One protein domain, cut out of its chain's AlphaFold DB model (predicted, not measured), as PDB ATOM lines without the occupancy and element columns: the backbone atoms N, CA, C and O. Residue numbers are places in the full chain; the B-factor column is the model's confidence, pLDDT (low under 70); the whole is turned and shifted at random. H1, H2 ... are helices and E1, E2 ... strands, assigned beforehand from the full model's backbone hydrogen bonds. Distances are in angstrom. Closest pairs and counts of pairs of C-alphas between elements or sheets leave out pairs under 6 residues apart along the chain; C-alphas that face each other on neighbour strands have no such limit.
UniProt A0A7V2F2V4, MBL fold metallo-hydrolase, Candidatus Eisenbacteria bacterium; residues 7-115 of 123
ATOM      1  N   ILE A   7     292.244 160.376 221.505       98.31
ATOM      2  CA  ILE A   7     291.531 160.452 220.227       98.31
ATOM      3  C   ILE A   7     290.528 161.592 220.311       98.31
ATOM      4  O   ILE A   7     289.597 161.547 221.117       98.31
ATOM      5  N   THR A   8     290.706 162.596 219.460       98.50
ATOM      6  CA  THR A   8     289.778 163.717 219.316       98.50
ATOM      7  C   THR A   8     289.095 163.654 217.958       98.50
ATOM      8  O   THR A   8     289.705 163.294 216.951       98.50
ATOM      9  N   ALA A   9     287.803 163.972 217.935       98.25
ATOM     10  CA  ALA A   9     287.035 164.097 216.705       98.25
ATOM     11  C   ALA A   9     286.909 165.579 216.333       98.25
ATOM     12  O   ALA A   9     286.633 166.420 217.189       98.25
ATOM     13  N   GLY A  10     287.110 165.877 215.056       95.88
ATOM     14  CA  GLY A  10     287.039 167.209 214.472       95.88
ATOM     15  C   GLY A  10     286.009 167.292 213.342       95.88
ATOM     16  O   GLY A  10     285.499 166.269 212.875       95.88
ATOM     17  N   PRO A  11     285.679 168.515 212.898       88.06
ATOM     18  CA  PRO A  11     284.677 168.732 211.863       88.06
ATOM     19  C   PRO A  11     285.171 168.278 210.482       88.06
ATOM     20  O   PRO A  11     286.231 168.706 210.031       88.06
ATOM     21  N   ALA A  12     284.343 167.502 209.779       96.38
ATOM     22  CA  ALA A  12     284.487 167.200 208.354       96.38
ATOM     23  C   ALA A  12     283.284 167.741 207.560       96.38
ATOM     24  O   ALA A  12     282.174 167.877 208.081       96.38
ATOM     25  N   LYS A  13     283.502 168.073 206.286       96.25
ATOM     26  CA  LYS A  13     282.496 168.626 205.370       96.25
ATOM     27  C   LYS A  13     282.251 167.668 204.212       96.25
ATOM     28  O   LYS A  13     282.959 167.725 203.212       96.25
ATOM     29  N   HIS A  14     281.207 166.849 204.309       96.44
ATOM     30  CA  HIS A  14     280.897 165.845 203.291       96.44
ATOM     31  C   HIS A  14     279.445 165.945 202.794       96.44
ATOM     32  O   HIS A  14     278.563 165.196 203.212       96.44
ATOM     33  N   ARG A  15     279.177 166.917 201.906       93.12
ATOM     34  CA  ARG A  15     277.864 167.129 201.248       93.12
ATOM     35  C   ARG A  15     276.681 167.212 202.225       93.12
ATOM     36  O   ARG A  15     275.640 166.589 202.017       93.12
ATOM     37  N   GLY A  16     276.869 167.910 203.344       88.31
ATOM     38  CA  GLY A  16     275.850 168.056 204.392       88.31
ATOM     39  C   GLY A  16     275.528 166.774 205.172       88.31
ATOM     40  O   GLY A  16     274.609 166.786 205.990       88.31
ATOM     41  N   ARG A  17     276.261 165.674 204.953       91.56
ATOM     42  CA  ARG A  17     276.140 164.454 205.756       91.56
ATOM     43  C   ARG A  17     277.034 164.539 206.995       91.56
ATOM     44  O   ARG A  17     278.091 165.171 206.929       91.56
ATOM     45  N   PRO A  18     276.655 163.878 208.102       93.75
ATOM     46  CA  PRO A  18     277.543 163.713 209.243       93.75
ATOM     47  C   PRO A  18     278.836 163.012 208.819       93.75
ATOM     48  O   PRO A  18     278.801 161.903 208.288       93.75
ATOM     49  N   ALA A  19     279.958 163.672 209.064       96.25
ATOM     50  CA  ALA A  19     281.297 163.154 208.847       96.25
ATOM     51  C   ALA A  19     282.209 163.712 209.942       96.25
ATOM     52  O   ALA A  19     281.954 164.796 210.476       96.25
ATOM     53  N   LEU A  20     283.265 162.973 210.271       98.00
ATOM     54  CA  LEU A  20     284.247 163.359 211.277       98.00
ATOM     55  C   LEU A  20     285.653 163.120 210.742       98.00
ATOM     56  O   LEU A  20     285.908 162.117 210.078       98.00
ATOM     57  N   SER A  21     286.557 164.017 211.112       98.62
ATOM     58  CA  SER A  21     287.993 163.762 211.065       98.62
ATOM     59  C   SER A  21     288.468 163.346 212.452       98.62
ATOM     60  O   SER A  21     287.844 163.696 213.457       98.62
ATOM     61  N   TYR A  22     289.578 162.622 212.530       98.69
ATOM     62  CA  TYR A  22     290.135 162.159 213.798       98.69
ATOM     63  C   TYR A  22     291.578 162.605 213.941       98.69
ATOM     64  O   TYR A  22     292.350 162.516 212.993       98.69
ATOM     65  N   ARG A  23     291.946 163.047 215.140       98.69
ATOM     66  CA  ARG A  23     293.335 163.268 215.535       98.69
ATOM     67  C   ARG A  23     293.666 162.304 216.661       98.69
ATOM     68  O   ARG A  23     292.922 162.214 217.638       98.69
ATOM     69  N   ILE A  24     294.750 161.563 216.483       98.56
ATOM     70  CA  ILE A  24     295.250 160.558 217.415       98.56
ATOM     71  C   ILE A  24     296.606 161.035 217.909       98.56
ATOM     72  O   ILE A  24     297.489 161.326 217.105       98.56
ATOM     73  N   GLU A  25     296.768 161.107 219.223       98.44
ATOM     74  CA  GLU A  25     298.002 161.544 219.869       98.44
ATOM     75  C   GLU A  25     298.444 160.491 220.885       98.44
ATOM     76  O   GLU A  25     297.659 160.062 221.730       98.44
ATOM     77  N   THR A  26     299.698 160.050 220.788       97.56
ATOM     78  CA  THR A  26     300.318 159.088 221.715       97.56
ATOM     79  C   THR A  26     301.837 159.214 221.669       97.56
ATOM     80  O   THR A  26     302.388 159.583 220.638       97.56
ATOM     81  N   ALA A  27     302.528 158.942 222.779       95.00
ATOM     82  CA  ALA A  27     303.996 158.921 222.858       95.00
ATOM     83  C   ALA A  27     304.711 160.156 222.247       95.00
ATOM     84  O   ALA A  27     305.816 160.050 221.716       95.00
ATOM     85  N   GLY A  28     304.089 161.341 222.317       95.94
ATOM     86  CA  GLY A  28     304.623 162.579 221.728       95.94
ATOM     87  C   GLY A  28     304.518 162.665 220.198       95.94
ATOM     88  O   GLY A  28     305.141 163.540 219.602       95.94
ATOM     89  N   LYS A  29     303.751 161.763 219.583       98.12
ATOM     90  CA  LYS A  29     303.441 161.687 218.156       98.12
ATOM     91  C   LYS A  29     301.977 161.991 217.899       98.12
ATOM     92  O   LYS A  29     301.125 161.796 218.769       98.12
ATOM     93  N   SER A  30     301.692 162.447 216.687       98.62
ATOM     94  CA  SER A  30     300.358 162.864 216.275       98.62
ATOM     95  C   SER A  30     300.036 162.457 214.838       98.62
ATOM     96  O   SER A  30     300.824 162.658 213.914       98.62
ATOM     97  N   LEU A  31     298.839 161.909 214.645       98.38
ATOM     98  CA  LEU A  31     298.278 161.557 213.345       98.38
ATOM     99  C   LEU A  31     296.918 162.223 213.180       98.38
ATOM    100  O   LEU A  31     296.111 162.218 214.107       98.38
ATOM    101  N   VAL A  32     296.630 162.734 211.986       98.81
ATOM    102  CA  VAL A  32     295.296 163.217 211.609       98.81
ATOM    103  C   VAL A  32     294.777 162.394 210.441       98.81
ATOM    104  O   VAL A  32     295.420 162.323 209.402       98.81
ATOM    105  N   TYR A  33     293.607 161.785 210.609       98.75
ATOM    106  CA  TYR A  33     292.863 161.086 209.566       98.75
ATOM    107  C   TYR A  33     291.671 161.941 209.146       98.75
ATOM    108  O   TYR A  33     290.790 162.226 209.961       98.75
ATOM    109  N   THR A  34     291.630 162.364 207.884       98.69
ATOM    110  CA  THR A  34     290.609 163.319 207.424       98.69
ATOM    111  C   THR A  34     289.217 162.705 207.330       98.69
ATOM    112  O   THR A  34     288.234 163.428 207.493       98.69
ATOM    113  N   GLY A  35     289.125 161.395 207.067       98.00
ATOM    114  CA  GLY A  35     287.914 160.813 206.486       98.00
ATOM    115  C   GLY A  35     287.604 161.452 205.129       98.00
ATOM    116  O   GLY A  35     288.483 162.069 204.522       98.00
ATOM    117  N   ASP A  36     286.352 161.346 204.697       97.94
ATOM    118  CA  ASP A  36     285.867 161.997 203.482       97.94
ATOM    119  C   ASP A  36     285.413 163.421 203.810       97.94
ATOM    120  O   ASP A  36     284.557 163.640 204.674       97.94
ATOM    121  N   THR A  37     285.995 164.409 203.143       98.25
ATOM    122  CA  THR A  37     285.753 165.821 203.417       98.25
ATOM    123  C   THR A  37     286.275 166.722 202.306       98.25
ATOM    124  O   THR A  37     287.322 166.489 201.715       98.25
ATOM    125  N   SER A  38     285.609 167.856 202.105       97.62
ATOM    126  CA  SER A  38     286.242 169.022 201.490       97.62
ATOM    127  C   SER A  38     287.241 169.678 202.443       97.62
ATOM    128  O   SER A  38     287.064 169.645 203.666       97.62
ATOM    129  N   ARG A  39     288.250 170.355 201.885       96.94
ATOM    130  CA  ARG A  39     289.154 171.203 202.669       96.94
ATOM    131  C   ARG A  39     288.363 172.301 203.389       96.94
ATOM    132  O   ARG A  39     287.395 172.856 202.863       96.94
ATOM    133  N   SER A  40     288.782 172.639 204.606       96.88
ATOM    134  CA  SER A  40     288.274 173.808 205.320       96.88
ATOM    135  C   SER A  40     289.309 174.343 206.299       96.88
ATOM    136  O   SER A  40     290.104 173.572 206.819       96.88
ATOM    137  N   GLU A  41     289.239 175.632 206.626       96.94
ATOM    138  CA  GLU A  41     290.137 176.250 207.615       96.94
ATOM    139  C   GLU A  41     290.074 175.552 208.983       96.94
ATOM    140  O   GLU A  41     291.085 175.408 209.662       96.94
ATOM    141  N   MET A  42     288.895 175.061 209.385       97.00
ATOM    142  CA  MET A  42     288.752 174.282 210.620       97.00
ATOM    143  C   MET A  42     289.539 172.973 210.569       97.00
ATOM    144  O   MET A  42     290.144 172.593 211.567       97.00
ATOM    145  N   LEU A  43     289.547 172.304 209.415       98.06
ATOM    146  CA  LEU A  43     290.318 171.084 209.214       98.06
ATOM    147  C   LEU A  43     291.823 171.386 209.136       98.06
ATOM    148  O   LEU A  43     292.605 170.654 209.736       98.06
ATOM    149  N   ASP A  44     292.219 172.486 208.488       97.88
ATOM    150  CA  ASP A  44     293.612 172.950 208.467       97.88
ATOM    151  C   ASP A  44     294.127 173.189 209.903       97.88
ATOM    152  O   ASP A  44     295.190 172.700 210.281       97.88
ATOM    153  N   MET A  45     293.345 173.889 210.739       98.06
ATOM    154  CA  MET A  45     293.679 174.119 212.151       98.06
ATOM    155  C   MET A  45     293.709 172.821 212.960       98.06
ATOM    156  O   MET A  45     294.605 172.630 213.779       98.06
ATOM    157  N   PHE A  46     292.749 171.922 212.735       98.50
ATOM    158  CA  PHE A  46     292.693 170.627 213.415       98.50
ATOM    159  C   PHE A  46     293.918 169.756 213.089       98.50
ATOM    160  O   PHE A  46     294.451 169.065 213.963       98.50
ATOM    161  N   ALA A  47     294.414 169.852 211.852       98.50
ATOM    162  CA  ALA A  47     295.606 169.156 211.387       98.50
ATOM    163  C   ALA A  47     296.932 169.809 211.809       98.50
ATOM    164  O   ALA A  47     297.995 169.248 211.545       98.50
ATOM    165  N   SER A  48     296.888 170.975 212.460       98.44
ATOM    166  CA  SER A  48     298.074 171.785 212.730       98.44
ATOM    167  C   SER A  48     299.165 171.011 213.475       98.44
ATOM    168  O   SER A  48     298.914 170.387 214.515       98.44
ATOM    169  N   GLY A  49     300.377 171.044 212.919       98.56
ATOM    170  CA  GLY A  49     301.585 170.447 213.480       98.56
ATOM    171  C   GLY A  49     301.588 168.920 213.569       98.56
ATOM    172  O   GLY A  49     302.443 168.385 214.269       98.56
ATOM    173  N   ALA A  50     300.653 168.221 212.914       98.69
ATOM    174  CA  ALA A  50     300.615 166.763 212.959       98.69
ATOM    175  C   ALA A  50     301.870 166.135 212.326       98.69
ATOM    176  O   ALA A  50     302.381 166.615 211.309       98.69
ATOM    177  N   ASP A  51     302.356 165.033 212.900       98.81
ATOM    178  CA  ASP A  51     303.486 164.298 212.330       98.81
ATOM    179  C   ASP A  51     303.072 163.591 211.034       98.81
ATOM    180  O   ASP A  51     303.792 163.666 210.040       98.81
ATOM    181  N   LEU A  52     301.873 163.001 211.007       98.81
ATOM    182  CA  LEU A  52     301.303 162.400 209.803       98.81
ATOM    183  C   LEU A  52     299.880 162.897 209.530       98.81
ATOM    184  O   LEU A  52     298.983 162.758 210.361       98.81
ATOM    185  N   LEU A  53     299.652 163.401 208.319       98.88
ATOM    186  CA  LEU A  53     298.325 163.658 207.772       98.88
ATOM    187  C   LEU A  53     297.929 162.529 206.814       98.88
ATOM    188  O   LEU A  53     298.442 162.438 205.701       98.88
ATOM    189  N   VAL A  54     296.984 161.688 207.220       98.88
ATOM    190  CA  VAL A  54     296.331 160.707 206.351       98.88
ATOM    191  C   VAL A  54     295.124 161.381 205.705       98.88
ATOM    192  O   VAL A  54     294.081 161.556 206.340       98.88
ATOM    193  N   SER A  55     295.294 161.804 204.454       98.75
ATOM    194  CA  SER A  55     294.336 162.652 203.746       98.75
ATOM    195  C   SER A  55     293.645 161.906 202.622       98.75
ATOM    196  O   SER A  55     294.302 161.274 201.793       98.75
ATOM    197  N   GLU A  56     292.330 162.080 202.526       98.38
ATOM    198  CA  GLU A  56     291.629 161.788 201.283       98.38
ATOM    199  C   GLU A  56     292.177 162.644 200.129       98.38
ATOM    200  O   GLU A  56     292.654 163.767 200.333       98.38
ATOM    201  N   CYS A  57     292.146 162.089 198.920       98.19
ATOM    202  CA  CYS A  57     292.586 162.745 197.694       98.19
ATOM    203  C   CYS A  57     291.818 162.144 196.510       98.19
ATOM    204  O   CYS A  57     292.367 161.402 195.699       98.19
ATOM    205  N   SER A  58     290.508 162.378 196.479       97.50
ATOM    206  CA  SER A  58     289.572 161.559 195.702       97.50
ATOM    207  C   SER A  58     289.514 161.889 194.210       97.50
ATOM    208  O   SER A  58     289.287 160.985 193.404       97.50
ATOM    209  N   PHE A  59     289.725 163.153 193.833       97.06
ATOM    210  CA  PHE A  59     289.537 163.637 192.459       97.06
ATOM    211  C   PHE A  59     290.715 164.498 191.980       97.06
ATOM    212  O   PHE A  59     291.332 165.176 192.799       97.06
ATOM    213  N   PRO A  60     291.030 164.519 190.673       96.62
ATOM    214  CA  PRO A  60     292.051 165.401 190.116       96.62
ATOM    215  C   PRO A  60     291.637 166.878 190.190       96.62
ATOM    216  O   PRO A  60     290.458 167.214 190.317       96.62
ATOM    217  N   ASP A  61     292.626 167.771 190.094       96.06
ATOM    218  CA  ASP A  61     292.429 169.225 190.210       96.06
ATOM    219  C   ASP A  61     291.496 169.810 189.132       96.06
ATOM    220  O   ASP A  61     290.855 170.834 189.363       96.06
ATOM    221  N   ASP A  62     291.408 169.176 187.960       94.44
ATOM    222  CA  ASP A  62     290.564 169.596 186.835       94.44
ATOM    223  C   ASP A  62     289.112 169.094 186.928       94.44
ATOM    224  O   ASP A  62     288.243 169.566 186.191       94.44
ATOM    225  N   SER A  63     288.824 168.178 187.856       94.81
ATOM    226  CA  SER A  63     287.498 167.596 188.062       94.81
ATOM    227  C   SER A  63     287.129 167.529 189.553       94.81
ATOM    228  O   SER A  63     286.855 166.449 190.082       94.81
ATOM    229  N   PRO A  64     287.119 168.670 190.272       95.25
ATOM    230  CA  PRO A  64     286.830 168.683 191.700       95.25
ATOM    231  C   PRO A  64     285.402 168.207 191.992       95.25
ATOM    232  O   PRO A  64     284.465 168.463 191.233       95.25
ATOM    233  N   SER A  65     285.219 167.567 193.148       96.56
ATOM    234  CA  SER A  65     283.912 167.108 193.621       96.56
ATOM    235  C   SER A  65     283.615 167.645 195.015       96.56
ATOM    236  O   SER A  65     284.456 167.569 195.911       96.56
ATOM    237  N   GLU A  66     282.404 168.169 195.222       95.75
ATOM    238  CA  GLU A  66     281.966 168.622 196.543       95.75
ATOM    239  C   GLU A  66     282.063 167.479 197.559       95.75
ATOM    240  O   GLU A  66     281.692 166.341 197.265       95.75
ATOM    241  N   GLY A  67     282.527 167.786 198.769       96.81
ATOM    242  CA  GLY A  67     282.716 166.814 199.839       96.81
ATOM    243  C   GLY A  67     284.013 166.016 199.755       96.81
ATOM    244  O   GLY A  67     284.168 165.123 200.581       96.81
ATOM    245  N   HIS A  68     284.897 166.342 198.806       97.81
ATOM    246  CA  HIS A  68     286.196 165.703 198.619       97.81
ATOM    247  C   HIS A  68     287.326 166.711 198.375       97.81
ATOM    248  O   HIS A  68     287.070 167.898 198.140       97.81
ATOM    249  N   MET A  69     288.572 166.234 198.428       98.38
ATOM    250  CA  MET A  69     289.780 167.012 198.154       98.38
ATOM    251  C   MET A  69     290.486 166.566 196.875       98.38
ATOM    252  O   MET A  69     290.524 165.384 196.529       98.38
ATOM    253  N   THR A  70     291.090 167.545 196.203       98.50
ATOM    254  CA  THR A  70     292.018 167.334 195.090       98.50
ATOM    255  C   THR A  70     293.475 167.404 195.568       98.50
ATOM    256  O   THR A  70     293.726 167.921 196.663       98.50
ATOM    257  N   PRO A  71     294.465 166.937 194.783       98.50
ATOM    258  CA  PRO A  71     295.880 167.057 195.136       98.50
ATOM    259  C   PRO A  71     296.319 168.478 195.512       98.50
ATOM    260  O   PRO A  71     297.036 168.658 196.499       98.50
ATOM    261  N   ALA A  72     295.860 169.506 194.787       98.50
ATOM    262  CA  ALA A  72     296.154 170.894 195.132       98.50
ATOM    263  C   ALA A  72     295.638 171.265 196.526       98.50
ATOM    264  O   ALA A  72     296.378 171.862 197.309       98.50
ATOM    265  N   MET A  73     294.404 170.868 196.850       98.69
ATOM    266  CA  MET A  73     293.798 171.138 198.154       98.69
ATOM    267  C   MET A  73     294.556 170.438 199.282       98.69
ATOM    268  O   MET A  73     294.805 171.058 200.313       98.69
ATOM    269  N   VAL A  74     294.971 169.181 199.082       98.81
ATOM    270  CA  VAL A  74     295.769 168.442 200.073       98.81
ATOM    271  C   VAL A  74     297.128 169.110 200.285       98.81
ATOM    272  O   VAL A  74     297.541 169.314 201.423       98.81
ATOM    273  N   GLY A  75     297.810 169.507 199.206       98.81
ATOM    274  CA  GLY A  75     299.093 170.208 199.297       98.81
ATOM    275  C   GLY A  75     298.992 171.560 200.010       98.81
ATOM    276  O   GLY A  75     299.847 171.886 200.831       98.81
ATOM    277  N   GLU A  76     297.936 172.330 199.746       98.69
ATOM    278  CA  GLU A  76     297.653 173.584 200.458       98.69
ATOM    279  C   GLU A  76     297.364 173.354 201.939       98.69
ATOM    280  O   GLU A  76     297.968 174.016 202.781       98.69
ATOM    281  N   MET A  77     296.481 172.407 202.265       98.56
ATOM    282  CA  MET A  77     296.161 172.053 203.648       98.56
ATOM    283  C   MET A  77     297.420 171.631 204.406       98.56
ATOM    284  O   MET A  77     297.684 172.154 205.483       98.56
ATOM    285  N   ALA A  78     298.224 170.731 203.836       98.81
ATOM    286  CA  ALA A  78     299.445 170.243 204.467       98.81
ATOM    287  C   ALA A  78     300.459 171.371 204.719       98.81
ATOM    288  O   ALA A  78     301.068 171.436 205.789       98.81
ATOM    289  N   ALA A  79     300.612 172.294 203.762       98.75
ATOM    290  CA  ALA A  79     301.489 173.451 203.910       98.75
ATOM    291  C   ALA A  79     300.988 174.439 204.977       98.75
ATOM    292  O   ALA A  79     301.784 174.906 205.787       98.75
ATOM    293  N   VAL A  80     299.684 174.734 205.000       98.62
ATOM    294  CA  VAL A  80     299.062 175.645 205.978       98.62
ATOM    295  C   VAL A  80     299.093 175.054 207.386       98.62
ATOM    296  O   VAL A  80     299.444 175.751 208.335       98.62
ATOM    297  N   ALA A  81     298.760 173.771 207.526       98.56
ATOM    298  CA  ALA A  81     298.775 173.062 208.799       98.56
ATOM    299  C   ALA A  81     300.204 172.802 209.310       98.56
ATOM    300  O   ALA A  81     300.391 172.518 210.490       98.56
ATOM    301  N   GLY A  82     301.224 172.891 208.451       98.62
ATOM    302  CA  GLY A  82     302.611 172.644 208.843       98.62
ATOM    303  C   GLY A  82     302.857 171.204 209.299       98.62
ATOM    304  O   GLY A  82     303.623 170.985 210.235       98.62
ATOM    305  N   VAL A  83     302.187 170.234 208.668       98.81
ATOM    306  CA  VAL A  83     302.388 168.802 208.957       98.81
ATOM    307  C   VAL A  83     303.748 168.330 208.442       98.81
ATOM    308  O   VAL A  83     304.313 168.940 207.529       98.81
ATOM    309  N   ARG A  84     304.295 167.245 209.002       98.56
ATOM    310  CA  ARG A  84     305.594 166.712 208.538       98.56
ATOM    311  C   ARG A  84     305.450 165.849 207.291       98.56
ATOM    312  O   ARG A  84     306.206 166.023 206.333       98.56
ATOM    313  N   GLU A  85     304.480 164.941 207.304       98.75
ATOM    314  CA  GLU A  85     304.237 163.996 206.219       98.75
ATOM    315  C   GLU A  85     302.758 163.901 205.848       98.75
ATOM    316  O   GLU A  85     301.864 164.132 206.664       98.75
ATOM    317  N   VAL A  86     302.508 163.535 204.593       98.88
ATOM    318  CA  VAL A  86     301.188 163.273 204.028       98.88
ATOM    319  C   VAL A  86     301.148 161.852 203.478       98.88
ATOM    320  O   VAL A  86     301.964 161.478 202.634       98.88
ATOM    321  N   LEU A  87     300.149 161.085 203.900       98.88
ATOM    322  CA  LEU A  87     299.761 159.817 203.296       98.88
ATOM    323  C   LEU A  87     298.444 160.015 202.539       98.88
ATOM    324  O   LEU A  87     297.409 160.284 203.147       98.88
ATOM    325  N   LEU A  88     298.483 159.879 201.215       98.69
ATOM    326  CA  LEU A  88     297.303 160.010 200.360       98.69
ATOM    327  C   LEU A  88     296.499 158.713 200.354       98.69
ATOM    328  O   LEU A  88     297.045 157.643 200.090       98.69
ATOM    329  N   VAL A  89     295.197 158.814 200.599       98.44
ATOM    330  CA  VAL A  89     294.248 157.697 200.553       98.44
ATOM    331  C   VAL A  89     292.997 158.081 199.755       98.44
ATOM    332  O   VAL A  89     292.828 159.228 199.347       98.44
ATOM    333  N   HIS A  90     292.109 157.107 199.538       97.31
ATOM    334  CA  HIS A  90     290.776 157.332 198.965       97.31
ATOM    335  C   HIS A  90     290.776 157.902 197.528       97.31
ATOM    336  O   HIS A  90     289.956 158.742 197.183       97.31
ATOM    337  N   MET A  91     291.698 157.451 196.672       96.00
ATOM    338  CA  MET A  91     291.807 157.912 195.278       96.00
ATOM    339  C   MET A  91     290.890 157.106 194.347       96.00
ATOM    340  O   MET A  91     290.922 155.874 194.363       96.00
ATOM    341  N   TYR A  92     290.110 157.782 193.498       94.44
ATOM    342  CA  TYR A  92     289.259 157.117 192.502       94.44
ATOM    343  C   TYR A  92     290.002 156.836 191.184       94.44
ATOM    344  O   TYR A  92     290.933 157.557 190.829       94.44
ATOM    345  N   PRO A  93     289.543 155.866 190.367       93.56
ATOM    346  CA  PRO A  93     290.154 155.559 189.065       93.56
ATOM    347  C   PRO A  93     290.218 156.730 188.068       93.56
ATOM    348  O   PRO A  93     290.946 156.651 187.082       93.56
ATOM    349  N   VAL A  94     289.475 157.815 188.314       94.00
ATOM    350  CA  VAL A  94     289.457 159.033 187.488       94.00
ATOM    351  C   VAL A  94     290.829 159.714 187.371       94.00
ATOM    352  O   VAL A  94     291.045 160.455 186.419       94.00
ATOM    353  N   PHE A  95     291.782 159.428 188.267       90.69
ATOM    354  CA  PHE A  95     293.162 159.906 188.119       90.69
ATOM    355  C   PHE A  95     293.862 159.370 186.862       90.69
ATOM    356  O   PHE A  95     294.749 160.044 186.335       90.69
ATOM    357  N   GLY A  96     293.476 158.190 186.363       90.31
ATOM    358  CA  GLY A  96     294.147 157.557 185.228       90.31
ATOM    359  C   GLY A  96     295.650 157.402 185.481       90.31
ATOM    360  O   GLY A  96     296.054 156.718 186.418       90.31
ATOM    361  N   GLU A  97     296.468 158.052 184.652       88.56
ATOM    362  CA  GLU A  97     297.939 158.054 184.756       88.56
ATOM    363  C   GLU A  97     298.497 159.199 185.622       88.56
ATOM    364  O   GLU A  97     299.709 159.296 185.818       88.56
ATOM    365  N   THR A  98     297.638 160.082 186.134       89.38
ATOM    366  CA  THR A  98     298.055 161.231 186.946       89.38
ATOM    367  C   THR A  98     298.609 160.760 188.286       89.38
ATOM    368  O   THR A  98     297.935 160.029 189.008       89.38
ATOM    369  N   ASP A  99     299.806 161.225 188.656       94.75
ATOM    370  CA  ASP A  99     300.374 160.998 189.988       94.75
ATOM    371  C   ASP A  99     299.891 162.089 190.968       94.75
ATOM    372  O   ASP A  99     300.408 163.214 190.939       94.75
ATOM    373  N   PRO A 100     298.936 161.792 191.872       96.12
ATOM    374  CA  PRO A 100     298.452 162.779 192.832       96.12
ATOM    375  C   PRO A 100     299.554 163.243 193.793       96.12
ATOM    376  O   PRO A 100     299.558 164.402 194.208       96.12
ATOM    377  N   ALA A 101     300.532 162.393 194.123       97.69
ATOM    378  CA  ALA A 101     301.613 162.779 195.021       97.69
ATOM    379  C   ALA A 101     302.550 163.801 194.370       97.69
ATOM    380  O   ALA A 101     303.067 164.684 195.059       97.69
ATOM    381  N   ALA A 102     302.775 163.718 193.056       97.31
ATOM    382  CA  ALA A 102     303.520 164.741 192.328       97.31
ATOM    383  C   ALA A 102     302.820 166.108 192.411       97.31
ATOM    384  O   ALA A 102     303.477 167.106 192.711       97.31
ATOM    385  N   GLU A 103     301.496 166.153 192.245       97.31
ATOM    386  CA  GLU A 103     300.727 167.403 192.330       97.31
ATOM    387  C   GLU A 103     300.695 167.997 193.746       97.31
ATOM    388  O   GLU A 103     300.876 169.209 193.910       97.31
ATOM    389  N   VAL A 104     300.571 167.163 194.786       98.69
ATOM    390  CA  VAL A 104     300.676 167.604 196.192       98.69
ATOM    391  C   VAL A 104     302.039 168.254 196.460       98.69
ATOM    392  O   VAL A 104     302.112 169.340 197.046       98.69
ATOM    393  N   ARG A 105     303.132 167.648 195.972       98.50
ATOM    394  CA  ARG A 105     304.508 168.157 196.156       98.50
ATOM    395  C   ARG A 105     304.758 169.521 195.512       98.50
ATOM    396  O   ARG A 105     305.717 170.200 195.873       98.50
ATOM    397  N   ARG A 106     303.902 169.974 194.594       98.12
ATOM    398  CA  ARG A 106     304.004 171.332 194.030       98.12
ATOM    399  C   ARG A 106     303.680 172.422 195.053       98.12
ATOM    400  O   ARG A 106     304.088 173.565 194.859       98.12
ATOM    401  N   ARG A 107     302.947 172.085 196.122       98.25
ATOM    402  CA  ARG A 107     302.474 173.023 197.160       98.25
ATOM    403  C   ARG A 107     302.983 172.685 198.559       98.25
ATOM    404  O   ARG A 107     303.085 173.580 199.390       98.25
ATOM    405  N   PHE A 108     303.363 171.433 198.799       98.69
ATOM    406  CA  PHE A 108     303.866 170.954 200.083       98.69
ATOM    407  C   PHE A 108     305.298 170.421 199.967       98.69
ATOM    408  O   PHE A 108     305.630 169.711 199.022       98.69
ATOM    409  N   ARG A 109     306.157 170.769 200.936       97.69
ATOM    410  CA  ARG A 109     307.589 170.407 200.930       97.69
ATOM    411  C   ARG A 109     307.961 169.227 201.833       97.69
ATOM    412  O   ARG A 109     309.120 168.821 201.805       97.69
ATOM    413  N   GLY A 110     307.034 168.721 202.646       98.00
ATOM    414  CA  GLY A 110     307.275 167.547 203.487       98.00
ATOM    415  C   GLY A 110     307.181 166.229 202.713       98.00
ATOM    416  O   GLY A 110     307.075 166.211 201.483       98.00
ATOM    417  N   GLY A 111     307.229 165.114 203.445       98.19
ATOM    418  CA  GLY A 111     307.104 163.776 202.865       98.19
ATOM    419  C   GLY A 111     305.706 163.549 202.290       98.19
ATOM    420  O   GLY A 111     304.717 163.894 202.926       98.19
ATOM    421  N   VAL A 112     305.606 162.977 201.089       98.75
ATOM    422  CA  VAL A 112     304.317 162.596 200.486       98.75
ATOM    423  C   VAL A 112     304.413 161.156 200.021       98.75
ATOM    424  O   VAL A 112     305.290 160.835 199.213       98.75
ATOM    425  N   THR A 113     303.495 160.321 200.491       98.38
ATOM    426  CA  THR A 113     303.403 158.903 200.147       98.38
ATOM    427  C   THR A 113     302.007 158.599 199.622       98.38
ATOM    428  O   THR A 113     301.012 158.997 200.222       98.38
ATOM    429  N   THR A 114     301.920 157.874 198.509       97.75
ATOM    430  CA  THR A 114     300.644 157.351 198.006       97.75
ATOM    431  C   THR A 114     300.327 156.042 198.718       97.75
ATOM    432  O   THR A 114     301.123 155.100 198.682       97.75
ATOM    433  N   GLY A 115     299.174 155.985 199.380       97.00
ATOM    434  CA  GLY A 115     298.690 154.796 200.064       97.00
ATOM    435  C   GLY A 115     298.372 153.660 199.096       97.00
ATOM    436  O   GLY A 115     297.968 153.873 197.955       97.00
TER     437      GLY A 115
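What this domain is: This is residues 7 to 115 of the 123 residues of the protein "MBL fold metallo-hydrolase" of Candidatus Eisenbacteria bacterium (UniProt A0A7V2F2V4). A strongly twisted wall of six strands, E1 to E6, has three helices over one face, H2 sitting between H1 and H3, and no named helix on its other face. The strands stand side by side in chain order: E1, E2 and E3 fold back and forth, and H1, H2 and H3 come between the parallel strands E3 to E6. The printed part has 109 residues, with the order E1 E2 E3 H1 E4 H2 E5 H3 E6 in a mixed sheet; the class is mixed, helices and strands, with 54 residues in named elements, under half. It is compact, with a radius of gyration of the C-alphas of 12.7 A and spans of 39 by 32 by 21 A.

Where its parts are: The strands are E1, residues 7 to 11, from C-alpha 7 at (291.531, 160.452, 220.227); E2, residues 20 to 26, 19.6 A long; E3, 29 to 33; E4, 52 to 56; E5, 85 to 89; and E6, 111 to 114, ending at C-alpha 114 at (300.644, 157.351, 198.006). The helices are H1, residues 41 to 46; H2, residues 71 to 81, 15.2 A long, from C-alpha 71 at (295.880, 167.057, 195.136); and H3, residues 100 to 105.

How they stand to each other: E1 and E6 are the edge strands. E1, E2 and E3 form a meander, each strand the antiparallel neighbour of the one before, in two hairpins; N 10 and O 21 are 2.8 A apart, N 24 and O 31 2.8 A. E3 and E4 are parallel at 3 degrees, with N 54 and O 32 at 2.8 A; E4 and E5 at 27 degrees, with N 87 and O 53 at 2.8 A; E5 and E6 at 13 degrees, with N 86 and O 111 at 2.8 A. E3, H1, E4; E4, H2, E5; and E5, H3, E6 are strand-helix-strand units, parallel neighbour strands joined through a helix, each with a right-handed crossover. The helices lie on the same face, making two layers, helices on a sheet. H2, 9.5 A high over the sheet, is over E5 and only just over E4, with 3 C-alphas on E4. It touches H3 at Gly 75 and Val 104, C-alphas 4.4 A apart, at a steep tilt of 38 degrees, and H1 at Asp 44 and Ala 81, 5.2 A. H3 is over E6, and H1 only just over E2, with 3 C-alphas on it. H1 and H3 are apart. In H1, H2 and H3 every O i to N i+4 pair is within hydrogen-bond range.

The domain as a whole: The C-alphas of Ala 27 and Asp 62, the two farthest apart, are 39.9 A apart. The printed part has no cut. The link from E4 to H2, residues 57 to 70, is long. Mean pLDDT of the printed part is 97.1, and no printed residue is under 70.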